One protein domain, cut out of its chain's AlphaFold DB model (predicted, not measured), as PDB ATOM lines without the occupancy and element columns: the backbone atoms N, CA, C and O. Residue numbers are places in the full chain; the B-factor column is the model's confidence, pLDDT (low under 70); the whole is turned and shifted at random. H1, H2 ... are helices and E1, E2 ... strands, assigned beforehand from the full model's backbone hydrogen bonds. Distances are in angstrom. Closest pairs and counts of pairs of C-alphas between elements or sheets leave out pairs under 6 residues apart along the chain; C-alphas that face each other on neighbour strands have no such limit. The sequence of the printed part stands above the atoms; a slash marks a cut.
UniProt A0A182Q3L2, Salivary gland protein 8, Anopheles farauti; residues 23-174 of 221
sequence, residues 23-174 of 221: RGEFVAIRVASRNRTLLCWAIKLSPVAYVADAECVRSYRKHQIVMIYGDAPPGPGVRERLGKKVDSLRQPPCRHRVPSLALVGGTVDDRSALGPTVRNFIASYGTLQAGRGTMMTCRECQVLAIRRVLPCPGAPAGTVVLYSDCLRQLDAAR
ATOM      1  N   ARG A  23     -44.154 -60.429 -40.477       50.25
ATOM      2  CA  ARG A  23     -42.847 -60.780 -41.065       50.25
ATOM      3  C   ARG A  23     -42.571 -60.061 -42.395       50.25
ATOM      4  O   ARG A  23     -41.515 -60.259 -42.979       50.25
ATOM      5  N   GLY A  24     -43.492 -59.213 -42.859       57.84
ATOM      6  CA  GLY A  24     -43.360 -58.386 -44.059       57.84
ATOM      7  C   GLY A  24     -43.643 -56.894 -43.852       57.84
ATOM      8  O   GLY A  24     -43.691 -56.159 -44.840       57.84
ATOM      9  N   GLU A  25     -43.855 -56.434 -42.614       78.12
ATOM     10  CA  GLU A  25     -44.052 -55.004 -42.333       78.12
ATOM     11  C   GLU A  25     -42.735 -54.245 -42.230       78.12
ATOM     12  O   GLU A  25     -42.658 -53.099 -42.671       78.12
ATOM     13  N   PHE A  26     -41.703 -54.884 -41.679       88.81
ATOM     14  CA  PHE A  26     -40.406 -54.263 -41.448       88.81
ATOM     15  C   PHE A  26     -39.364 -54.736 -42.453       88.81
ATOM     16  O   PHE A  26     -39.351 -55.894 -42.873       88.81
ATOM     17  N   VAL A  27     -38.475 -53.822 -42.819       91.12
ATOM     18  CA  VAL A  27     -37.389 -54.057 -43.771       91.12
ATOM     19  C   VAL A  27     -36.108 -53.461 -43.202       91.12
ATOM     20  O   VAL A  27     -36.124 -52.352 -42.662       91.12
ATOM     21  N   ALA A  28     -34.997 -54.187 -43.312       93.56
ATOM     22  CA  ALA A  28     -33.694 -53.684 -42.897       93.56
ATOM     23  C   ALA A  28     -33.135 -52.752 -43.967       93.56
ATOM     24  O   ALA A  28     -33.067 -53.120 -45.140       93.56
ATOM     25  N   ILE A  29     -32.664 -51.577 -43.564       94.81
ATOM     26  CA  ILE A  29     -31.850 -50.718 -44.419       94.81
ATOM     27  C   ILE A  29     -30.394 -50.995 -44.079       94.81
ATOM     28  O   ILE A  29     -29.964 -50.812 -42.938       94.81
ATOM     29  N   ARG A  30     -29.628 -51.432 -45.073       95.00
ATOM     30  CA  ARG A  30     -28.210 -51.764 -44.912       95.00
ATOM     31  C   ARG A  30     -27.366 -51.037 -45.938       95.00
ATOM     32  O   ARG A  30     -27.854 -50.685 -47.010       95.00
ATOM     33  N   VAL A  31     -26.087 -50.858 -45.633       94.62
ATOM     34  CA  VAL A  31     -25.122 -50.354 -46.615       94.62
ATOM     35  C   VAL A  31     -24.988 -51.366 -47.754       94.62
ATOM     36  O   VAL A  31     -24.913 -52.576 -47.527       94.62
ATOM     37  N   ALA A  32     -24.924 -50.873 -48.987       90.75
ATOM     38  CA  ALA A  32     -24.663 -51.644 -50.201       90.75
ATOM     39  C   ALA A  32     -23.176 -52.052 -50.311       90.75
ATOM     40  O   ALA A  32     -22.544 -51.887 -51.349       90.75
ATOM     41  N   SER A  33     -22.590 -52.537 -49.214       89.38
ATOM     42  CA  SER A  33     -21.210 -53.027 -49.126       89.38
ATOM     43  C   SER A  33     -21.197 -54.530 -48.847       89.38
ATOM     44  O   SER A  33     -22.224 -55.118 -48.509       89.38
ATOM     45  N   ARG A  34     -20.026 -55.173 -48.940       85.25
ATOM     46  CA  ARG A  34     -19.890 -56.611 -48.633       85.25
ATOM     47  C   ARG A  34     -20.313 -56.958 -47.201       85.25
ATOM     48  O   ARG A  34     -20.941 -57.987 -46.996       85.25
ATOM     49  N   ASN A  35     -20.045 -56.069 -46.245       86.38
ATOM     50  CA  ASN A  35     -20.325 -56.301 -44.825       86.38
ATOM     51  C   ASN A  35     -21.783 -56.007 -44.438       86.38
ATOM     52  O   ASN A  35     -22.175 -56.296 -43.311       86.38
ATOM     53  N   ARG A  36     -22.582 -55.430 -45.356       88.00
ATOM     54  CA  ARG A  36     -24.027 -55.177 -45.202       88.00
ATOM     55  C   ARG A  36     -24.390 -54.621 -43.822       88.00
ATOM     56  O   ARG A  36     -25.290 -55.127 -43.158       88.00
ATOM     57  N   THR A  37     -23.690 -53.590 -43.363       93.44
ATOM     58  CA  THR A  37     -23.911 -53.014 -42.029       93.44
ATOM     59  C   THR A  37     -25.331 -52.461 -41.901       93.44
ATOM     60  O   THR A  37     -25.801 -51.754 -42.796       93.44
ATOM     61  N   LEU A  38     -26.022 -52.803 -40.807       94.88
ATOM     62  CA  LEU A  38     -27.368 -52.306 -40.511       94.88
ATOM     63  C   LEU A  38     -27.318 -50.814 -40.195       94.88
ATOM     64  O   LEU A  38     -26.575 -50.394 -39.315       94.88
ATOM     65  N   LEU A  39     -28.120 -50.034 -40.917       95.25
ATOM     66  CA  LEU A  39     -28.295 -48.606 -40.670       95.25
ATOM     67  C   LEU A  39     -29.508 -48.363 -39.778       95.25
ATOM     68  O   LEU A  39     -29.416 -47.665 -38.774       95.25
ATOM     69  N   CYS A  40     -30.652 -48.934 -40.149       94.81
ATOM     70  CA  CYS A  40     -31.908 -48.776 -39.426       94.81
ATOM     71  C   CYS A  40     -32.971 -49.726 -39.973       94.81
ATOM     72  O   CYS A  40     -32.772 -50.425 -40.968       94.81
ATOM     73  N   TRP A  41     -34.122 -49.709 -39.314       95.56
ATOM     74  CA  TRP A  41     -35.327 -50.378 -39.772       95.56
ATOM     75  C   TRP A  41     -36.241 -49.393 -40.484       95.56
ATOM     76  O   TRP A  41     -36.326 -48.220 -40.116       95.56
ATOM     77  N   ALA A  42     -36.948 -49.896 -41.486       94.06
ATOM     78  CA  ALA A  42     -38.049 -49.210 -42.126       94.06
ATOM     79  C   ALA A  42     -39.332 -50.011 -41.930       94.06
ATOM     80  O   ALA A  42     -39.291 -51.237 -41.863       94.06
ATOM     81  N   ILE A  43     -40.467 -49.324 -41.887       91.62
ATOM     82  CA  ILE A  43     -41.796 -49.930 -41.845       91.62
ATOM     83  C   ILE A  43     -42.556 -49.608 -43.130       91.62
ATOM     84  O   ILE A  43     -42.419 -48.531 -43.714       91.62
ATOM     85  N   LYS A  44     -43.361 -50.554 -43.592       88.00
ATOM     86  CA  LYS A  44     -44.160 -50.424 -44.804       88.00
ATOM     87  C   LYS A  44     -45.256 -49.371 -44.625       88.00
ATOM     88  O   LYS A  44     -46.149 -49.518 -43.795       88.00
ATOM     89  N   LEU A  45     -45.216 -48.323 -45.446       85.06
ATOM     90  CA  LEU A  45     -46.278 -47.316 -45.533       85.06
ATOM     91  C   LEU A  45     -47.222 -47.622 -46.691       85.06
ATOM     92  O   LEU A  45     -48.441 -47.554 -46.551       85.06
ATOM     93  N   SER A  46     -46.643 -47.953 -47.839       78.94
ATOM     94  CA  SER A  46     -47.354 -48.350 -49.041       78.94
ATOM     95  C   SER A  46     -46.592 -49.488 -49.713       78.94
ATOM     96  O   SER A  46     -45.500 -49.853 -49.268       78.94
ATOM     97  N   PRO A  47     -47.138 -50.066 -50.788       77.06
ATOM     98  CA  PRO A  47     -46.534 -51.200 -51.442       77.06
ATOM     99  C   PRO A  47     -45.048 -51.130 -51.764       77.06
ATOM    100  O   PRO A  47     -44.356 -52.140 -51.756       77.06
ATOM    101  N   VAL A  48     -44.599 -49.924 -52.049       79.00
ATOM    102  CA  VAL A  48     -43.282 -49.606 -52.577       79.00
ATOM    103  C   VAL A  48     -42.687 -48.398 -51.851       79.00
ATOM    104  O   VAL A  48     -41.696 -47.836 -52.301       79.00
ATOM    105  N   ALA A  49     -43.319 -47.964 -50.755       86.12
ATOM    106  CA  ALA A  49     -42.883 -46.841 -49.940       86.12
ATOM    107  C   ALA A  49     -42.750 -47.276 -48.482       86.12
ATOM    108  O   ALA A  49     -43.673 -47.846 -47.892       86.12
ATOM    109  N   TYR A  50     -41.608 -46.951 -47.896       90.81
ATOM    110  CA  TYR A  50     -41.225 -47.366 -46.558       90.81
ATOM    111  C   TYR A  50     -40.788 -46.165 -45.744       90.81
ATOM    112  O   TYR A  50     -40.097 -45.283 -46.244       90.81
ATOM    113  N   VAL A  51     -41.197 -46.134 -44.488       92.19
ATOM    114  CA  VAL A  51     -40.913 -45.051 -43.554       92.19
ATOM    115  C   VAL A  51     -39.768 -45.469 -42.653       92.19
ATOM    116  O   VAL A  51     -39.798 -46.559 -42.088       92.19
ATOM    117  N   ALA A  52     -38.776 -44.598 -42.507       93.75
ATOM    118  CA  ALA A  52     -37.637 -44.806 -41.622       93.75
ATOM    119  C   ALA A  52     -37.266 -43.510 -40.880       93.75
ATOM    120  O   ALA A  52     -37.844 -42.438 -41.109       93.75
ATOM    121  N   ASP A  53     -36.286 -43.610 -39.987       92.38
ATOM    122  CA  ASP A  53     -35.648 -42.451 -39.368       92.38
ATOM    123  C   ASP A  53     -34.739 -41.733 -40.379       92.38
ATOM    124  O   ASP A  53     -33.982 -42.357 -41.115       92.38
ATOM    125  N   ALA A  54     -34.807 -40.404 -40.450       91.31
ATOM    126  CA  ALA A  54     -34.045 -39.650 -41.445       91.31
ATOM    127  C   ALA A  54     -32.530 -39.693 -41.193       91.31
ATOM    128  O   ALA A  54     -31.758 -39.746 -42.150       91.31
ATOM    129  N   GLU A  55     -32.108 -39.707 -39.926       91.12
ATOM    130  CA  GLU A  55     -30.690 -39.650 -39.552       91.12
ATOM    131  C   GLU A  55     -29.893 -40.850 -40.081       91.12
ATOM    132  O   GLU A  55     -28.781 -40.675 -40.574       91.12
ATOM    133  N   CYS A  56     -30.476 -42.056 -40.110       91.19
ATOM    134  CA  CYS A  56     -29.749 -43.249 -40.557       91.19
ATOM    135  C   CYS A  56     -29.414 -43.251 -42.058       91.19
ATOM    136  O   CYS A  56     -28.475 -43.922 -42.478       91.19
ATOM    137  N   VAL A  57     -30.154 -42.495 -42.876       93.00
ATOM    138  CA  VAL A  57     -29.924 -42.376 -44.330       93.00
ATOM    139  C   VAL A  57     -29.514 -40.962 -44.746       93.00
ATOM    140  O   VAL A  57     -29.438 -40.659 -45.940       93.00
ATOM    141  N   ARG A  58     -29.246 -40.071 -43.784       91.75
ATOM    142  CA  ARG A  58     -28.908 -38.664 -44.039       91.75
ATOM    143  C   ARG A  58     -27.661 -38.536 -44.907       91.75
ATOM    144  O   ARG A  58     -27.710 -37.856 -45.928       91.75
ATOM    145  N   SER A  59     -26.609 -39.271 -44.554       93.19
ATOM    146  CA  SER A  59     -25.305 -39.248 -45.236       93.19
ATOM    147  C   SER A  59     -25.197 -40.210 -46.424       93.19
ATOM    148  O   SER A  59     -24.163 -40.255 -47.081       93.19
ATOM    149  N   TYR A  60     -26.249 -40.983 -46.716       93.69
ATOM    150  CA  TYR A  60     -26.211 -42.034 -47.732       93.69
ATOM    151  C   TYR A  60     -26.967 -41.652 -49.004       93.69
ATOM    152  O   TYR A  60     -28.079 -41.116 -48.980       93.69
ATOM    153  N   ARG A  61     -26.394 -41.981 -50.159       92.81
ATOM    154  CA  ARG A  61     -27.088 -41.917 -51.452       92.81
ATOM    155  C   ARG A  61     -27.863 -43.210 -51.700       92.81
ATOM    156  O   ARG A  61     -27.525 -44.264 -51.176       92.81
ATOM    157  N   LYS A  62     -28.876 -43.142 -52.567       90.19
ATOM    158  CA  LYS A  62     -29.772 -44.272 -52.870       90.19
ATOM    159  C   LYS A  62     -29.062 -45.561 -53.314       90.19
ATOM    160  O   LYS A  62     -29.470 -46.637 -52.914       90.19
ATOM    161  N   HIS A  63     -27.970 -45.456 -54.071       90.38
ATOM    162  CA  HIS A  63     -27.191 -46.610 -54.543       90.38
ATOM    163  C   HIS A  63     -26.246 -47.187 -53.477       90.38
ATOM    164  O   HIS A  63     -25.698 -48.265 -53.667       90.38
ATOM    165  N   GLN A  64     -26.027 -46.468 -52.371       94.19
ATOM    166  CA  GLN A  64     -25.165 -46.898 -51.266       94.19
ATOM    167  C   GLN A  64     -25.941 -47.667 -50.197       94.19
ATOM    168  O   GLN A  64     -25.346 -48.103 -49.213       94.19
ATOM    169  N   ILE A  65     -27.255 -47.822 -50.366       94.75
ATOM    170  CA  ILE A  65     -28.128 -48.521 -49.429       94.75
ATOM    171  C   ILE A  65     -29.009 -49.522 -50.162       94.75
ATOM    172  O   ILE A  65     -29.371 -49.336 -51.322       94.75
ATOM    173  N   VAL A  66     -29.366 -50.583 -49.455       92.44
ATOM    174  CA  VAL A  66     -30.294 -51.609 -49.925       92.44
ATOM    175  C   VAL A  66     -31.339 -51.900 -48.866       92.44
ATOM    176  O   VAL A  66     -31.129 -51.663 -47.674       92.44
ATOM    177  N   MET A  67     -32.457 -52.442 -49.325       91.38
ATOM    178  CA  MET A  67     -33.577 -52.862 -48.500       91.38
ATOM    179  C   MET A  67     -33.608 -54.387 -48.448       91.38
ATOM    180  O   MET A  67     -33.753 -55.024 -49.491       91.38
ATOM    181  N   ILE A  68     -33.452 -54.970 -47.258       89.06
ATOM    182  CA  ILE A  68     -33.450 -56.424 -47.057       89.06
ATOM    183  C   ILE A  68     -34.722 -56.863 -46.331       89.06
ATOM    184  O   ILE A  68     -34.997 -56.441 -45.206       89.06
ATOM    185  N   TYR A  69     -35.482 -57.729 -46.991       84.44
ATOM    186  CA  TYR A  69     -36.712 -58.329 -46.485       84.44
ATOM    187  C   TYR A  69     -36.406 -59.631 -45.742       84.44
ATOM    188  O   TYR A  69     -35.497 -60.372 -46.121       84.44
ATOM    189  N   GLY A  70     -37.189 -59.932 -44.702       78.94
ATOM    190  CA  GLY A  70     -37.019 -61.160 -43.915       78.94
ATOM    191  C   GLY A  70     -35.751 -61.188 -43.053       78.94
ATOM    192  O   GLY A  70     -35.269 -62.264 -42.709       78.94
ATOM    193  N   ASP A  71     -35.193 -60.019 -42.739       81.56
ATOM    194  CA  ASP A  71     -34.117 -59.860 -41.757       81.56
ATOM    195  C   ASP A  71     -34.676 -59.964 -40.315       81.56
ATOM    196  O   ASP A  71     -35.886 -60.110 -40.114       81.56
ATOM    197  N   ALA A  72     -33.810 -59.916 -39.298       82.56
ATOM    198  CA  ALA A  72     -34.209 -60.017 -37.892       82.56
ATOM    199  C   ALA A  72     -35.229 -58.924 -37.510       82.56
ATOM    200  O   ALA A  72     -35.068 -57.778 -37.906       82.56
ATOM    201  N   PRO A  73     -36.284 -59.208 -36.732       81.25
ATOM    202  CA  PRO A  73     -37.281 -58.190 -36.425       81.25
ATOM    203  C   PRO A  73     -36.694 -57.056 -35.560       81.25
ATOM    204  O   PRO A  73     -35.906 -57.323 -34.648       81.25
ATOM    205  N   PRO A  74     -37.111 -55.792 -35.773       88.81
ATOM    206  CA  PRO A  74     -36.731 -54.696 -34.891       88.81
ATOM    207  C   PRO A  74     -37.198 -54.916 -33.447       88.81
ATOM    208  O   PRO A  74     -38.272 -55.473 -33.183       88.81
ATOM    209  N   GLY A  75     -36.431 -54.375 -32.499       90.00
ATOM    210  CA  GLY A  75     -36.837 -54.303 -31.094       90.00
ATOM    211  C   GLY A  75     -38.169 -53.552 -30.907       90.00
ATOM    212  O   GLY A  75     -38.536 -52.719 -31.743       90.00
ATOM    213  N   PRO A  76     -38.915 -53.821 -29.818       88.75
ATOM    214  CA  PRO A  76     -40.264 -53.285 -29.606       88.75
ATOM    215  C   PRO A  76     -40.327 -51.750 -29.642       88.75
ATOM    216  O   PRO A  76     -41.202 -51.197 -30.302       88.75
ATOM    217  N   GLY A  77     -39.350 -51.051 -29.051       91.00
ATOM    218  CA  GLY A  77     -39.316 -49.582 -29.072       91.00
ATOM    219  C   GLY A  77     -39.084 -48.976 -30.464       91.00
ATOM    220  O   GLY A  77     -39.563 -47.880 -30.753       91.00
ATOM    221  N   VAL A  78     -38.381 -49.684 -31.356       91.31
ATOM    222  CA  VAL A  78     -38.220 -49.260 -32.759       91.31
ATOM    223  C   VAL A  78     -39.517 -49.496 -33.526       91.31
ATOM    224  O   VAL A  78     -39.951 -48.618 -34.271       91.31
ATOM    225  N   ARG A  79     -40.170 -50.645 -33.302       91.44
ATOM    226  CA  ARG A  79     -41.472 -50.968 -33.902       91.44
ATOM    227  C   ARG A  79     -42.527 -49.922 -33.556       91.44
ATOM    228  O   ARG A  79     -43.155 -49.386 -34.462       91.44
ATOM    229  N   GLU A  80     -42.666 -49.584 -32.277       90.75
ATOM    230  CA  GLU A  80     -43.641 -48.592 -31.814       90.75
ATOM    231  C   GLU A  80     -43.372 -47.202 -32.409       90.75
ATOM    232  O   GLU A  80     -44.281 -46.539 -32.910       90.75
ATOM    233  N   ARG A  81     -42.105 -46.768 -32.417       91.00
ATOM    234  CA  ARG A  81     -41.699 -45.472 -32.980       91.00
ATOM    235  C   ARG A  81     -42.013 -45.368 -34.469       91.00
ATOM    236  O   ARG A  81     -42.557 -44.359 -34.912       91.00
ATOM    237  N   LEU A  82     -41.676 -46.402 -35.235       91.38
ATOM    238  CA  LEU A  82     -41.970 -46.471 -36.664       91.38
ATOM    239  C   LEU A  82     -43.483 -46.547 -36.927       91.38
ATOM    240  O   LEU A  82     -43.967 -45.876 -37.837       91.38
ATOM    241  N   GLY A  83     -44.228 -47.282 -36.095       89.88
ATOM    242  CA  GLY A  83     -45.693 -47.333 -36.128       89.88
ATOM    243  C   GLY A  83     -46.319 -45.948 -35.977       89.88
ATOM    244  O   GLY A  83     -47.036 -45.504 -36.869       89.88
ATOM    245  N   LYS A  84     -45.924 -45.191 -34.943       89.31
ATOM    246  CA  LYS A  84     -46.393 -43.807 -34.727       89.31
ATOM    247  C   LYS A  84     -46.130 -42.897 -35.932       89.31
ATOM    248  O   LYS A  84     -46.971 -42.067 -36.277       89.31
ATOM    249  N   LYS A  85     -44.981 -43.055 -36.602       88.94
ATOM    250  CA  LYS A  85     -44.667 -42.298 -37.827       88.94
ATOM    251  C   LYS A  85     -45.604 -42.658 -38.976       88.94
ATOM    252  O   LYS A  85     -46.081 -41.765 -39.669       88.94
ATOM    253  N   VAL A  86     -45.883 -43.946 -39.175       88.50
ATOM    254  CA  VAL A  86     -46.844 -44.400 -40.190       88.50
ATOM    255  C   VAL A  86     -48.244 -43.890 -39.885       88.50
ATOM    256  O   VAL A  86     -48.893 -43.363 -40.785       88.50
ATOM    257  N   ASP A  87     -48.689 -43.990 -38.636       87.31
ATOM    258  CA  ASP A  87     -50.018 -43.544 -38.228       87.31
ATOM    259  C   ASP A  87     -50.189 -42.044 -38.456       87.31
ATOM    260  O   ASP A  87     -51.169 -41.625 -39.070       87.31
ATOM    261  N   SER A  88     -49.190 -41.236 -38.087       84.94
ATOM    262  CA  SER A  88     -49.165 -39.800 -38.379       84.94
ATOM    263  C   SER A  88     -49.230 -39.504 -39.885       84.94
ATOM    264  O   SER A  88     -49.986 -38.635 -40.321       84.94
ATOM    265  N   LEU A  89     -48.511 -40.266 -40.715       83.88
ATOM    266  CA  LEU A  89     -48.553 -40.103 -42.172       83.88
ATOM    267  C   LEU A  89     -49.874 -40.567 -42.804       83.88
ATOM    268  O   LEU A  89     -50.209 -40.129 -43.907       83.88
ATOM    269  N   ARG A  90     -50.639 -41.425 -42.124       83.81
ATOM    270  CA  ARG A  90     -51.976 -41.860 -42.557       83.81
ATOM    271  C   ARG A  90     -53.079 -40.861 -42.202       83.81
ATOM    272  O   ARG A  90     -54.164 -40.947 -42.780       83.81
ATOM    273  N   GLN A  91     -52.819 -39.914 -41.301       83.88
ATOM    274  CA  GLN A  91     -53.792 -38.891 -40.923       83.88
ATOM    275  C   GLN A  91     -54.158 -37.985 -42.116       83.88
ATOM    276  O   GLN A  91     -53.310 -37.738 -42.976       83.88
ATOM    277  N   PRO A  92     -55.385 -37.425 -42.164       78.94
ATOM    278  CA  PRO A  92     -55.877 -36.589 -43.265       78.94
ATOM    279  C   PRO A  92     -54.930 -35.495 -43.806       78.94
ATOM    280  O   PRO A  92     -54.872 -35.362 -45.027       78.94
ATOM    281  N   PRO A  93     -54.144 -34.745 -42.994       78.06
ATOM    282  CA  PRO A  93     -53.223 -33.732 -43.535       78.06
ATOM    283  C   PRO A  93     -52.060 -34.319 -44.356       78.06
ATOM    284  O   PRO A  93     -51.450 -33.614 -45.165       78.06
ATOM    285  N   CYS A  94     -51.744 -35.598 -44.151       76.44
ATOM    286  CA  CYS A  94     -50.638 -36.318 -44.785       76.44
ATOM    287  C   CYS A  94     -51.129 -37.398 -45.766       76.44
ATOM    288  O   CYS A  94     -50.396 -37.803 -46.676       76.44
ATOM    289  N   ARG A  95     -52.384 -37.834 -45.614       71.31
ATOM    290  CA  ARG A  95     -53.064 -38.805 -46.470       71.31
ATOM    291  C   ARG A  95     -53.027 -38.298 -47.915       71.31
ATOM    292  O   ARG A  95     -53.328 -37.142 -48.183       71.31
ATOM    293  N   HIS A  96     -52.607 -39.153 -48.846       65.25
ATOM    294  CA  HIS A  96     -52.408 -38.843 -50.276       65.25
ATOM    295  C   HIS A  96     -51.210 -37.941 -50.631       65.25
ATOM    296  O   HIS A  96     -50.902 -37.798 -51.812       65.25
ATOM    297  N   ARG A  97     -50.481 -37.382 -49.654       71.44
ATOM    298  CA  ARG A  97     -49.309 -36.524 -49.925       71.44
ATOM    299  C   ARG A  97     -47.997 -37.282 -50.096       71.44
ATOM    300  O   ARG A  97     -47.001 -36.695 -50.514       71.44
ATOM    301  N   VAL A  98     -47.986 -38.578 -49.794       68.75
ATOM    302  CA  VAL A  98     -46.879 -39.474 -50.136       68.75
ATOM    303  C   VAL A  98     -47.170 -40.056 -51.519       68.75
ATOM    304  O   VAL A  98     -48.102 -40.852 -51.641       68.75
ATOM    305  N   PRO A  99     -46.422 -39.667 -52.571       61.62
ATOM    306  CA  PRO A  99     -46.702 -40.143 -53.914       61.62
ATOM    307  C   PRO A  99     -46.596 -41.659 -53.992       61.62
ATOM    308  O   PRO A  99     -45.599 -42.246 -53.556       61.62
ATOM    309  N   SER A 100     -47.599 -42.273 -54.610       57.16
ATOM    310  CA  SER A 100     -47.490 -43.619 -55.159       57.16
ATOM    311  C   SER A 100     -46.466 -43.588 -56.300       57.16
ATOM    312  O   SER A 100     -46.488 -42.671 -57.119       57.16
ATOM    313  N   LEU A 101     -45.572 -44.577 -56.376       54.59
ATOM    314  CA  LEU A 101     -44.457 -44.636 -57.341       54.59
ATOM    315  C   LEU A 101     -44.825 -44.637 -58.832       54.59
ATOM    316  O   LEU A 101     -43.916 -44.720 -59.654       54.59
ATOM    317  N   ALA A 102     -46.093 -44.460 -59.202       49.78
ATOM    318  CA  ALA A 102     -46.495 -44.231 -60.588       49.78
ATOM    319  C   ALA A 102     -45.725 -43.074 -61.268       49.78
ATOM    320  O   ALA A 102     -45.777 -42.950 -62.485       49.78
ATOM    321  N   LEU A 103     -44.997 -42.248 -60.501       48.03
ATOM    322  CA  LEU A 103     -44.320 -41.039 -60.968       48.03
ATOM    323  C   LEU A 103     -42.787 -41.013 -60.802       48.03
ATOM    324  O   LEU A 103     -42.188 -39.996 -61.130       48.03
ATOM    325  N   VAL A 104     -42.124 -42.060 -60.289       50.31
ATOM    326  CA  VAL A 104     -40.665 -41.979 -59.983       50.31
ATOM    327  C   VAL A 104     -39.818 -43.019 -60.734       50.31
ATOM    328  O   VAL A 104     -38.595 -42.988 -60.660       50.31
ATOM    329  N   GLY A 105     -40.451 -43.929 -61.481       42.84
ATOM    330  CA  GLY A 105     -39.786 -45.048 -62.162       42.84
ATOM    331  C   GLY A 105     -39.837 -45.030 -63.693       42.84
ATOM    332  O   GLY A 105     -39.661 -46.084 -64.293       42.84
ATOM    333  N   GLY A 106     -40.118 -43.890 -64.330       42.41
ATOM    334  CA  GLY A 106     -40.144 -43.778 -65.791       42.41
ATOM    335  C   GLY A 106     -39.143 -42.742 -66.283       42.41
ATOM    336  O   GLY A 106     -39.301 -41.555 -66.007       42.41
ATOM    337  N   THR A 107     -38.120 -43.175 -67.017       41.44
ATOM    338  CA  THR A 107     -37.431 -42.295 -67.967       41.44
ATOM    339  C   THR A 107     -38.444 -41.798 -69.001       41.44
ATOM    340  O   THR A 107     -39.373 -42.518 -69.362       41.44
ATOM    341  N   VAL A 108     -38.263 -40.553 -69.443       46.12
ATOM    342  CA  VAL A 108     -39.237 -39.700 -70.154       46.12
ATOM    343  C   VAL A 108     -39.789 -40.290 -71.472       46.12
ATOM    344  O   VAL A 108     -40.815 -39.817 -71.951       46.12
ATOM    345  N   ASP A 109     -39.212 -41.371 -72.005       46.56
ATOM    346  CA  ASP A 109     -39.588 -41.942 -73.310       46.56
ATOM    347  C   ASP A 109     -40.485 -43.193 -73.280       46.56
ATOM    348  O   ASP A 109     -41.012 -43.599 -74.319       46.56
ATOM    349  N   ASP A 110     -40.740 -43.801 -72.118       48.22
ATOM    350  CA  ASP A 110     -41.571 -45.007 -72.064       48.22
ATOM    351  C   ASP A 110     -43.040 -44.671 -71.788       48.22
ATOM    352  O   ASP A 110     -43.485 -44.533 -70.645       48.22
ATOM    353  N   ARG A 111     -43.848 -44.669 -72.857       45.94
ATOM    354  CA  ARG A 111     -45.329 -44.601 -72.842       45.94
ATOM    355  C   ARG A 111     -46.022 -45.699 -71.998       45.94
ATOM    356  O   ARG A 111     -47.244 -45.809 -72.028       45.94
ATOM    357  N   SER A 112     -45.285 -46.514 -71.233       53.78
ATOM    358  CA  SER A 112     -45.810 -47.574 -70.366       53.78
ATOM    359  C   SER A 112     -45.203 -47.606 -68.951       53.78
ATOM    360  O   SER A 112     -45.048 -48.684 -68.387       53.78
ATOM    361  N   ALA A 113     -44.920 -46.459 -68.316       56.62
ATOM    362  CA  ALA A 113     -44.459 -46.392 -66.910       56.62
ATOM    363  C   ALA A 113     -45.311 -47.225 -65.911       56.62
ATOM    364  O   ALA A 113     -44.830 -47.663 -64.862       56.62
ATOM    365  N   LEU A 114     -46.566 -47.521 -66.272       63.38
ATOM    366  CA  LEU A 114     -47.451 -48.468 -65.588       63.38
ATOM    367  C   LEU A 114     -46.881 -49.895 -65.504       63.38
ATOM    368  O   LEU A 114     -46.996 -50.527 -64.461       63.38
ATOM    369  N   GLY A 115     -46.245 -50.407 -66.559       68.50
ATOM    370  CA  GLY A 115     -45.719 -51.774 -66.620       68.50
ATOM    371  C   GLY A 115     -44.641 -52.047 -65.564       68.50
ATOM    372  O   GLY A 115     -44.831 -52.941 -64.737       68.50
ATOM    373  N   PRO A 116     -43.533 -51.282 -65.534       70.44
ATOM    374  CA  PRO A 116     -42.514 -51.376 -64.488       70.44
ATOM    375  C   PRO A 116     -43.074 -51.131 -63.085       70.44
ATOM    376  O   PRO A 116     -42.719 -51.854 -62.159       70.44
ATOM    377  N   THR A 117     -44.001 -50.181 -62.926       71.38
ATOM    378  CA  THR A 117     -44.629 -49.883 -61.628       71.38
ATOM    379  C   THR A 117     -45.452 -51.062 -61.106       71.38
ATOM    380  O   THR A 117     -45.284 -51.468 -59.958       71.38
ATOM    381  N   VAL A 118     -46.307 -51.653 -61.947       74.06
ATOM    382  CA  VAL A 118     -47.112 -52.834 -61.598       74.06
ATOM    383  C   VAL A 118     -46.208 -54.033 -61.330       74.06
ATOM    384  O   VAL A 118     -46.407 -54.744 -60.352       74.06
ATOM    385  N   ARG A 119     -45.166 -54.233 -62.142       75.75
ATOM    386  CA  ARG A 119     -44.154 -55.272 -61.916       75.75
ATOM    387  C   ARG A 119     -43.447 -55.082 -60.571       75.75
ATOM    388  O   ARG A 119     -43.343 -56.027 -59.800       75.75
ATOM    389  N   ASN A 120     -43.019 -53.871 -60.241       77.31
ATOM    390  CA  ASN A 120     -42.367 -53.583 -58.966       77.31
ATOM    391  C   ASN A 120     -43.320 -53.737 -57.767       77.31
ATOM    392  O   ASN A 120     -42.922 -54.244 -56.719       77.31
ATOM    393  N   PHE A 121     -44.593 -53.366 -57.933       76.00
ATOM    394  CA  PHE A 121     -45.650 -53.644 -56.960       76.00
ATOM    395  C   PHE A 121     -45.797 -55.154 -56.734       76.00
ATOM    396  O   PHE A 121     -45.738 -55.609 -55.592       76.00
ATOM    397  N   ILE A 122     -45.911 -55.935 -57.814       74.25
ATOM    398  CA  ILE A 122     -45.995 -57.396 -57.748       74.25
ATOM    399  C   ILE A 122     -44.744 -57.958 -57.087       74.25
ATOM    400  O   ILE A 122     -44.877 -58.817 -56.240       74.25
ATOM    401  N   ALA A 123     -43.543 -57.476 -57.397       73.75
ATOM    402  CA  ALA A 123     -42.313 -57.973 -56.782       73.75
ATOM    403  C   ALA A 123     -42.196 -57.612 -55.288       73.75
ATOM    404  O   ALA A 123     -41.715 -58.411 -54.493       73.75
ATOM    405  N   SER A 124     -42.690 -56.439 -54.881       72.88
ATOM    406  CA  SER A 124     -42.714 -56.011 -53.472       72.88
ATOM    407  C   SER A 124     -43.727 -56.788 -52.607       72.88
ATOM    408  O   SER A 124     -43.648 -56.742 -51.378       72.88
ATOM    409  N   TYR A 125     -44.699 -57.474 -53.225       67.81
ATOM    410  CA  TYR A 125     -45.713 -58.316 -52.550       67.81
ATOM    411  C   TYR A 125     -45.597 -59.799 -52.885       67.81
ATOM    412  O   TYR A 125     -46.204 -60.634 -52.219       67.81
ATOM    413  N   GLY A 126     -44.883 -60.117 -53.953       59.06
ATOM    414  CA  GLY A 126     -44.986 -61.373 -54.658       59.06
ATOM    415  C   GLY A 126     -44.293 -62.467 -53.885       59.06
ATOM    416  O   GLY A 126     -43.075 -62.598 -53.923       59.06
ATOM    417  N   THR A 127     -45.082 -63.321 -53.250       52.56
ATOM    418  CA  THR A 127     -44.717 -64.720 -53.071       52.56
ATOM    419  C   THR A 127     -44.887 -65.395 -54.429       52.56
ATOM    420  O   THR A 127     -45.940 -65.969 -54.712       52.56
ATOM    421  N   LEU A 128     -43.903 -65.280 -55.326       48.31
ATOM    422  CA  LEU A 128     -43.936 -66.091 -56.541       48.31
ATOM    423  C   LEU A 128     -43.784 -67.554 -56.099       48.31
ATOM    424  O   LEU A 128     -42.725 -67.957 -55.610       48.31
ATOM    425  N   GLN A 129     -44.868 -68.330 -56.215       43.34
ATOM    426  CA  GLN A 129     -44.818 -69.787 -56.146       43.34
ATOM    427  C   GLN A 129     -44.018 -70.258 -57.362       43.34
ATOM    428  O   GLN A 129     -44.562 -70.458 -58.447       43.34
ATOM    429  N   ALA A 130     -42.702 -70.390 -57.203       44.69
ATOM    430  CA  ALA A 130     -41.921 -71.168 -58.143       44.69
ATOM    431  C   ALA A 130     -42.393 -72.622 -58.009       44.69
ATOM    432  O   ALA A 130     -42.449 -73.160 -56.898       44.69
ATOM    433  N   GLY A 131     -42.800 -73.230 -59.126       39.72
ATOM    434  CA  GLY A 131     -43.210 -74.630 -59.166       39.72
ATOM    435  C   GLY A 131     -42.195 -75.508 -58.428       39.72
ATOM    436  O   GLY A 131     -41.000 -75.420 -58.689       39.72
ATOM    437  N   ARG A 132     -42.704 -76.319 -57.492       40.03
ATOM    438  CA  ARG A 132     -41.957 -77.154 -56.533       40.03
ATOM    439  C   ARG A 132     -40.998 -76.377 -55.612       40.03
ATOM    440  O   ARG A 132     -39.785 -76.417 -55.759       40.03
ATOM    441  N   GLY A 133     -41.568 -75.803 -54.550       41.88
ATOM    442  CA  GLY A 133     -40.964 -75.913 -53.213       41.88
ATOM    443  C   GLY A 133     -40.244 -74.698 -52.630       41.88
ATOM    444  O   GLY A 133     -39.898 -74.744 -51.455       41.88
ATOM    445  N   THR A 134     -40.070 -73.594 -53.358       45.31
ATOM    446  CA  THR A 134     -39.492 -72.370 -52.769       45.31
ATOM    447  C   THR A 134     -40.287 -71.131 -53.155       45.31
ATOM    448  O   THR A 134     -40.245 -70.682 -54.299       45.31
ATOM    449  N   MET A 135     -41.003 -70.560 -52.180       50.66
ATOM    450  CA  MET A 135     -41.544 -69.203 -52.277       50.66
ATOM    451  C   MET A 135     -40.372 -68.223 -52.403       50.66
ATOM    452  O   MET A 135     -39.622 -68.027 -51.450       50.66
ATOM    453  N   MET A 136     -40.199 -67.613 -53.573       53.53
ATOM    454  CA  MET A 136     -39.185 -66.580 -53.780       53.53
ATOM    455  C   MET A 136     -39.828 -65.221 -53.493       53.53
ATOM    456  O   MET A 136     -40.478 -64.652 -54.367       53.53
ATOM    457  N   THR A 137     -39.663 -64.686 -52.283       59.69
ATOM    458  CA  THR A 137     -39.925 -63.264 -51.980       59.69
ATOM    459  C   THR A 137     -38.664 -62.442 -52.233       59.69
ATOM    460  O   THR A 137     -37.550 -62.973 -52.151       59.69
ATOM    461  N   CYS A 138     -38.805 -61.172 -52.636       69.50
ATOM    462  CA  CYS A 138     -37.639 -60.376 -53.018       69.50
ATOM    463  C   CYS A 138     -36.821 -60.122 -51.767       69.50
ATOM    464  O   CYS A 138     -37.193 -59.295 -50.941       69.50
ATOM    465  N   ARG A 139     -35.729 -60.870 -51.592       79.88
ATOM    466  CA  ARG A 139     -34.933 -60.766 -50.371       79.88
ATOM    467  C   ARG A 139     -34.203 -59.430 -50.292       79.88
ATOM    468  O   ARG A 139     -34.034 -58.901 -49.201       79.88
ATOM    469  N   GLU A 140     -33.786 -58.884 -51.430       86.12
ATOM    470  CA  GLU A 140     -33.031 -57.636 -51.509       86.12
ATOM    471  C   GLU A 140     -33.558 -56.756 -52.646       86.12
ATOM    472  O   GLU A 140     -33.564 -57.173 -53.806       86.12
ATOM    473  N   CYS A 141     -33.938 -55.525 -52.308       86.94
ATOM    474  CA  CYS A 141     -34.374 -54.503 -53.254       86.94
ATOM    475  C   CYS A 141     -33.449 -53.287 -53.205       86.94
ATOM    476  O   CYS A 141     -32.922 -52.915 -52.150       86.94
ATOM    477  N   GLN A 142     -33.270 -52.642 -54.355       88.38
ATOM    478  CA  GLN A 142     -32.537 -51.381 -54.437       88.38
ATOM    479  C   GLN A 142     -33.433 -50.218 -54.013       88.38
ATOM    480  O   GLN A 142     -34.658 -50.320 -54.048       88.38
ATOM    481  N   VAL A 143     -32.831 -49.092 -53.631       88.62
ATOM    482  CA  VAL A 143     -33.579 -47.863 -53.348       88.62
ATOM    483  C   VAL A 143     -33.634 -46.997 -54.609       88.62
ATOM    484  O   VAL A 143     -32.609 -46.525 -55.099       88.62
ATOM    485  N   LEU A 144     -34.837 -46.745 -55.126       86.38
ATOM    486  CA  LEU A 144     -35.078 -45.874 -56.287       86.38
ATOM    487  C   LEU A 144     -34.951 -44.401 -55.938       86.38
ATOM    488  O   LEU A 144     -34.395 -43.606 -56.705       86.38
ATOM    489  N   ALA A 145     -35.494 -44.035 -54.782       86.38
ATOM    490  CA  ALA A 145     -35.573 -42.661 -54.334       86.38
ATOM    491  C   ALA A 145     -35.624 -42.584 -52.808       86.38
ATOM    492  O   ALA A 145     -36.174 -43.455 -52.133       86.38
ATOM    493  N   ILE A 146     -35.053 -41.501 -52.282       89.56
ATOM    494  CA  ILE A 146     -35.068 -41.150 -50.864       89.56
ATOM    495  C   ILE A 146     -35.729 -39.784 -50.757       89.56
ATOM    496  O   ILE A 146     -35.184 -38.791 -51.246       89.56
ATOM    497  N   ARG A 147     -36.884 -39.717 -50.103       87.62
ATOM    498  CA  ARG A 147     -37.598 -38.467 -49.867       87.62
ATOM    499  C   ARG A 147     -37.427 -38.030 -48.420       87.62
ATOM    500  O   ARG A 147     -38.087 -38.543 -47.524       87.62
ATOM    501  N   ARG A 148     -36.515 -37.077 -48.226       86.56
ATOM    502  CA  ARG A 148     -36.151 -36.511 -46.914       86.56
ATOM    503  C   ARG A 148     -37.058 -35.366 -46.475       86.56
ATOM    504  O   ARG A 148     -37.208 -35.140 -45.285       86.56
ATOM    505  N   VAL A 149     -37.658 -34.663 -47.436       80.88
ATOM    506  CA  VAL A 149     -38.624 -33.590 -47.186       80.88
ATOM    507  C   VAL A 149     -39.999 -34.069 -47.631       80.88
ATOM    508  O   VAL A 149     -40.222 -34.378 -48.812       80.88
ATOM    509  N   LEU A 150     -40.914 -34.164 -46.671       77.81
ATOM    510  CA  LEU A 150     -42.286 -34.583 -46.908       77.81
ATOM    511  C   LEU A 150     -43.173 -33.344 -47.072       77.81
ATOM    512  O   LEU A 150     -43.084 -32.428 -46.259       77.81
ATOM    513  N   PRO A 151     -44.038 -33.292 -48.100       70.62
ATOM    514  CA  PRO A 151     -44.900 -32.143 -48.364       70.62
ATOM    515  C   PRO A 151     -46.124 -32.150 -47.436       70.62
ATOM    516  O   PRO A 151     -47.242 -31.889 -47.872       70.62
ATOM    517  N   CYS A 152     -45.956 -32.511 -46.166       74.06
ATOM    518  CA  CYS A 152     -47.036 -32.596 -45.198       74.06
ATOM    519  C   CYS A 152     -46.663 -31.827 -43.919       74.06
ATOM    520  O   CYS A 152     -45.637 -32.125 -43.308       74.06
ATOM    521  N   PRO A 153     -47.483 -30.845 -43.503       65.00
ATOM    522  CA  PRO A 153     -47.149 -29.941 -42.401       65.00
ATOM    523  C   PRO A 153     -47.115 -30.637 -41.032       65.00
ATOM    524  O   PRO A 153     -46.478 -30.135 -40.117       65.00
ATOM    525  N   GLY A 154     -47.767 -31.797 -40.897       65.50
ATOM    526  CA  GLY A 154     -47.804 -32.598 -39.669       65.50
ATOM    527  C   GLY A 154     -46.869 -33.811 -39.666       65.50
ATOM    528  O   GLY A 154     -47.049 -34.691 -38.829       65.50
ATOM    529  N   ALA A 155     -45.916 -33.913 -40.605       69.88
ATOM    530  CA  ALA A 155     -44.958 -35.019 -40.564       69.88
ATOM    531  C   ALA A 155     -44.126 -34.950 -39.275       69.88
ATOM    532  O   ALA A 155     -43.581 -33.887 -38.964       69.88
ATOM    533  N   PRO A 156     -43.932 -36.080 -38.574       72.12
ATOM    534  CA  PRO A 156     -43.019 -36.118 -37.450       72.12
ATOM    535  C   PRO A 156     -41.616 -35.769 -37.947       72.12
ATOM    536  O   PRO A 156     -41.145 -36.332 -38.946       72.12
ATOM    537  N   ALA A 157     -40.955 -34.837 -37.260       75.62
ATOM    538  CA  ALA A 157     -39.604 -34.408 -37.597       75.62
ATOM    539  C   ALA A 157     -38.660 -35.617 -37.733       75.62
ATOM    540  O   ALA A 157     -38.771 -36.612 -37.011       75.62
ATOM    541  N   GLY A 158     -37.746 -35.554 -38.704       83.38
ATOM    542  CA  GLY A 158     -36.799 -36.643 -38.951       83.38
ATOM    543  C   GLY A 158     -37.441 -37.913 -39.523       83.38
ATOM    544  O   GLY A 158     -36.980 -39.020 -39.237       83.38
ATOM    545  N   THR A 159     -38.509 -37.787 -40.314       87.31
ATOM    546  CA  THR A 159     -39.109 -38.907 -41.055       87.31
ATOM    547  C   THR A 159     -38.680 -38.877 -42.516       87.31
ATOM    548  O   THR A 159     -38.780 -37.847 -43.178       87.31
ATOM    549  N   VAL A 160     -38.223 -40.019 -43.027       90.62
ATOM    550  CA  VAL A 160     -37.853 -40.197 -44.435       90.62
ATOM    551  C   VAL A 160     -38.729 -41.272 -45.062       90.62
ATOM    552  O   VAL A 160     -39.077 -42.257 -44.409       90.62
ATOM    553  N   VAL A 161     -39.068 -41.090 -46.339       89.88
ATOM    554  CA  VAL A 161     -39.739 -42.117 -47.141       89.88
ATOM    555  C   VAL A 161     -38.769 -42.659 -48.185       89.88
ATOM    556  O   VAL A 161     -38.217 -41.910 -48.991       89.88
ATOM    557  N   LEU A 162     -38.558 -43.967 -48.155       90.19
ATOM    558  CA  LEU A 162     -37.741 -44.722 -49.094       90.19
ATOM    559  C   LEU A 162     -38.631 -45.439 -50.091       90.19
ATOM    560  O   LEU A 162     -39.657 -46.006 -49.719       90.19
ATOM    561  N   TYR A 163     -38.194 -45.450 -51.340       87.94
ATOM    562  CA  TYR A 163     -38.880 -46.142 -52.413       87.94
ATOM    563  C   TYR A 163     -38.038 -47.292 -52.944       87.94
ATOM    564  O   TYR A 163     -36.864 -47.082 -53.253       87.94
ATOM    565  N   SER A 164     -38.622 -48.482 -53.066       86.31
ATOM    566  CA  SER A 164     -37.905 -49.701 -53.458       86.31
ATOM    567  C   SER A 164     -38.032 -50.029 -54.952       86.31
ATOM    568  O   SER A 164     -39.061 -49.753 -55.566       86.31
ATOM    569  N   ASP A 165     -36.992 -50.659 -55.512       84.31
ATOM    570  CA  ASP A 165     -36.996 -51.415 -56.773       84.31
ATOM    571  C   ASP A 165     -36.697 -52.889 -56.497       84.31
ATOM    572  O   ASP A 165     -35.577 -53.261 -56.129       84.31
ATOM    573  N   CYS A 166     -37.702 -53.729 -56.693       80.44
ATOM    574  CA  CYS A 166     -37.650 -55.167 -56.486       80.44
ATOM    575  C   CYS A 166     -37.712 -55.958 -57.808       80.44
ATOM    576  O   CYS A 166     -37.917 -57.174 -57.791       80.44
ATOM    577  N   LEU A 167     -37.524 -55.316 -58.972       76.56
ATOM    578  CA  LEU A 167     -37.738 -55.939 -60.288       76.56
ATOM    579  C   LEU A 167     -36.893 -57.198 -60.551       76.56
ATOM    580  O   LEU A 167     -37.310 -58.049 -61.343       76.56
ATOM    581  N   ARG A 168     -35.772 -57.386 -59.838       67.44
ATOM    582  CA  ARG A 168     -34.866 -58.538 -60.010       67.44
ATOM    583  C   ARG A 168     -35.571 -59.894 -59.921       67.44
ATOM    584  O   ARG A 168     -35.172 -60.819 -60.622       67.44
ATOM    585  N   GLN A 169     -36.628 -60.031 -59.115       64.12
ATOM    586  CA  GLN A 169     -37.364 -61.301 -59.032       64.12
ATOM    587  C   GLN A 169     -38.113 -61.651 -60.306       64.12
ATOM    588  O   GLN A 169     -38.186 -62.813 -60.685       64.12
ATOM    589  N   LEU A 170     -38.691 -60.647 -60.959       63.75
ATOM    590  CA  LEU A 170     -39.448 -60.853 -62.183       63.75
ATOM    591  C   LEU A 170     -38.530 -61.122 -63.366       63.75
ATOM    592  O   LEU A 170     -38.959 -61.746 -64.332       63.75
ATOM    593  N   ASP A 171     -37.292 -60.640 -63.306       63.94
ATOM    594  CA  ASP A 171     -36.283 -60.949 -64.311       63.94
ATOM    595  C   ASP A 171     -35.681 -62.344 -64.086       63.94
ATOM    596  O   ASP A 171     -35.430 -63.044 -65.059       63.94
ATOM    597  N   ALA A 172     -35.551 -62.799 -62.833       59.88
ATOM    598  CA  ALA A 172     -35.137 -64.169 -62.505       59.88
ATOM    599  C   ALA A 172     -36.237 -65.219 -62.767       59.88
ATOM    600  O   ALA A 172     -35.945 -66.336 -63.182       59.88
ATOM    601  N   ALA A 173     -37.508 -64.862 -62.546       55.75
ATOM    602  CA  ALA A 173     -38.663 -65.714 -62.831       55.75
ATOM    603  C   ALA A 173     -39.031 -65.757 -64.320       55.75
ATOM    604  O   ALA A 173     -39.871 -66.562 -64.721       55.75
ATOM    605  N   ARG A 174     -38.420 -64.907 -65.156       55.69
ATOM    606  CA  ARG A 174     -38.470 -65.104 -66.600       55.69
ATOM    607  C   ARG A 174     -37.552 -66.282 -66.918       55.69
ATOM    608  O   ARG A 174     -36.336 -66.113 -66.830       55.69
TER     609      ARG A 174
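AT A GLANCE: This is residues 23 to 174 of the 221 residues of the protein "Salivary gland protein 8" of Anopheles farauti (UniProt A0A182Q3L2). A closed barrel of six strands, E1, E2, E3, E8, E7 and E4 round the ring, forms the body, with helices H1 and H2 packed on its outside, H1 over E2 and E3 and H2 across E8. The small hairpin E5 and E6 lies away from the barrel, H3 ends the row of elements near H2, and residues 107 to 112 of the long link between H1 and H2 stick out. The printed part has 152 residues, with three named helices and eight named strands in the order E1 E2 E3 E4 H1 H2 E5 E6 E7 E8 H3; both sheets are antiparallel and the class is mixed, helices and strands. The whole is compact, with a radius of gyration of the C-alphas of 15.5 A and spans of 45 by 38 by 27 A.

IN THESE COORDINATES: E1, residues 26 to 31, begins at C-alpha 26 (-40.406, -54.263, -41.448) and measures 16.6 A. E2, residues 38 to 46, measures 22.1 A; E3 is residues 49 to 53 and E4 residues 65 to 69. H1, residues 76 to 90, measures 20.9 A from C-alpha 76 (-40.264, -53.285, -29.606). H2, residues 114 to 125, measures 16.4 A. E5, residues 128 to 130, and E6, residues 134 to 136, are short. E7, residues 140 to 147, measures 19.8 A and bends by 61 degrees at residue 144. E8, residues 159 to 165, measures 20.2 A. H3, residues 168 to 172, ends at C-alpha 172 (-35.137, -64.169, -62.505).

HOW THE PARTS SIT: E1, E2 and E3 are a meander, each strand the antiparallel neighbour of the one before; with E4, the antiparallel neighbour of E1, they make a Greek key. Within hydrogen-bond range are N 27 and O 42 at 2.9 A for E1 and E2, N 51 and O 43 at 2.8 A for E2 and E3, N 50 and O 162 at 2.8 A for E3 and E8, and N 68 and O 28 at 2.8 A for E4 and E1. E7 pairs staggered: residues 140 to 142 with E4, N 141 and O 67 at 2.9 A, and residues 142 to 147 with E8, N 144 and O 163 at 2.8 A. H1 is on the barrel, outside it, at a height over the sheet of 8.7 A; its closest C-alphas to E2 are those of Val 86 and Leu 45, 6.1 A. It runs only just slantwise to the strands, at 31 degrees to E2 on the local plane. H2 is on the barrel too, outside it, across the strands at 77 degrees to E8 on the local plane; the closest C-alphas are those of Asn 120 and Asp 165, 6.2 A. With residues 119 to 123 alone, H2 only just touches H3, with 3 pairs of C-alphas within 8 A, the closest those of Ala 123 and Gln 169, 6.4 A. In the hairpin E5 and E6, N 136 and O 128 are 3.3 A apart. In H1, H2 and H3 every O i to N i+4 pair is within hydrogen-bond range.

THE WHOLE: The two C-alphas farthest apart, those of Arg 132 and Pro 153, are 49.6 A apart. The printed part has no cut. The links E3 to E4, H1 to H2 and E7 to E8 are long. Mean pLDDT of the printed part is 76.7, and 45 residues are under 70, among them residues 98 to 115, 125 to 138 and 168 to 174.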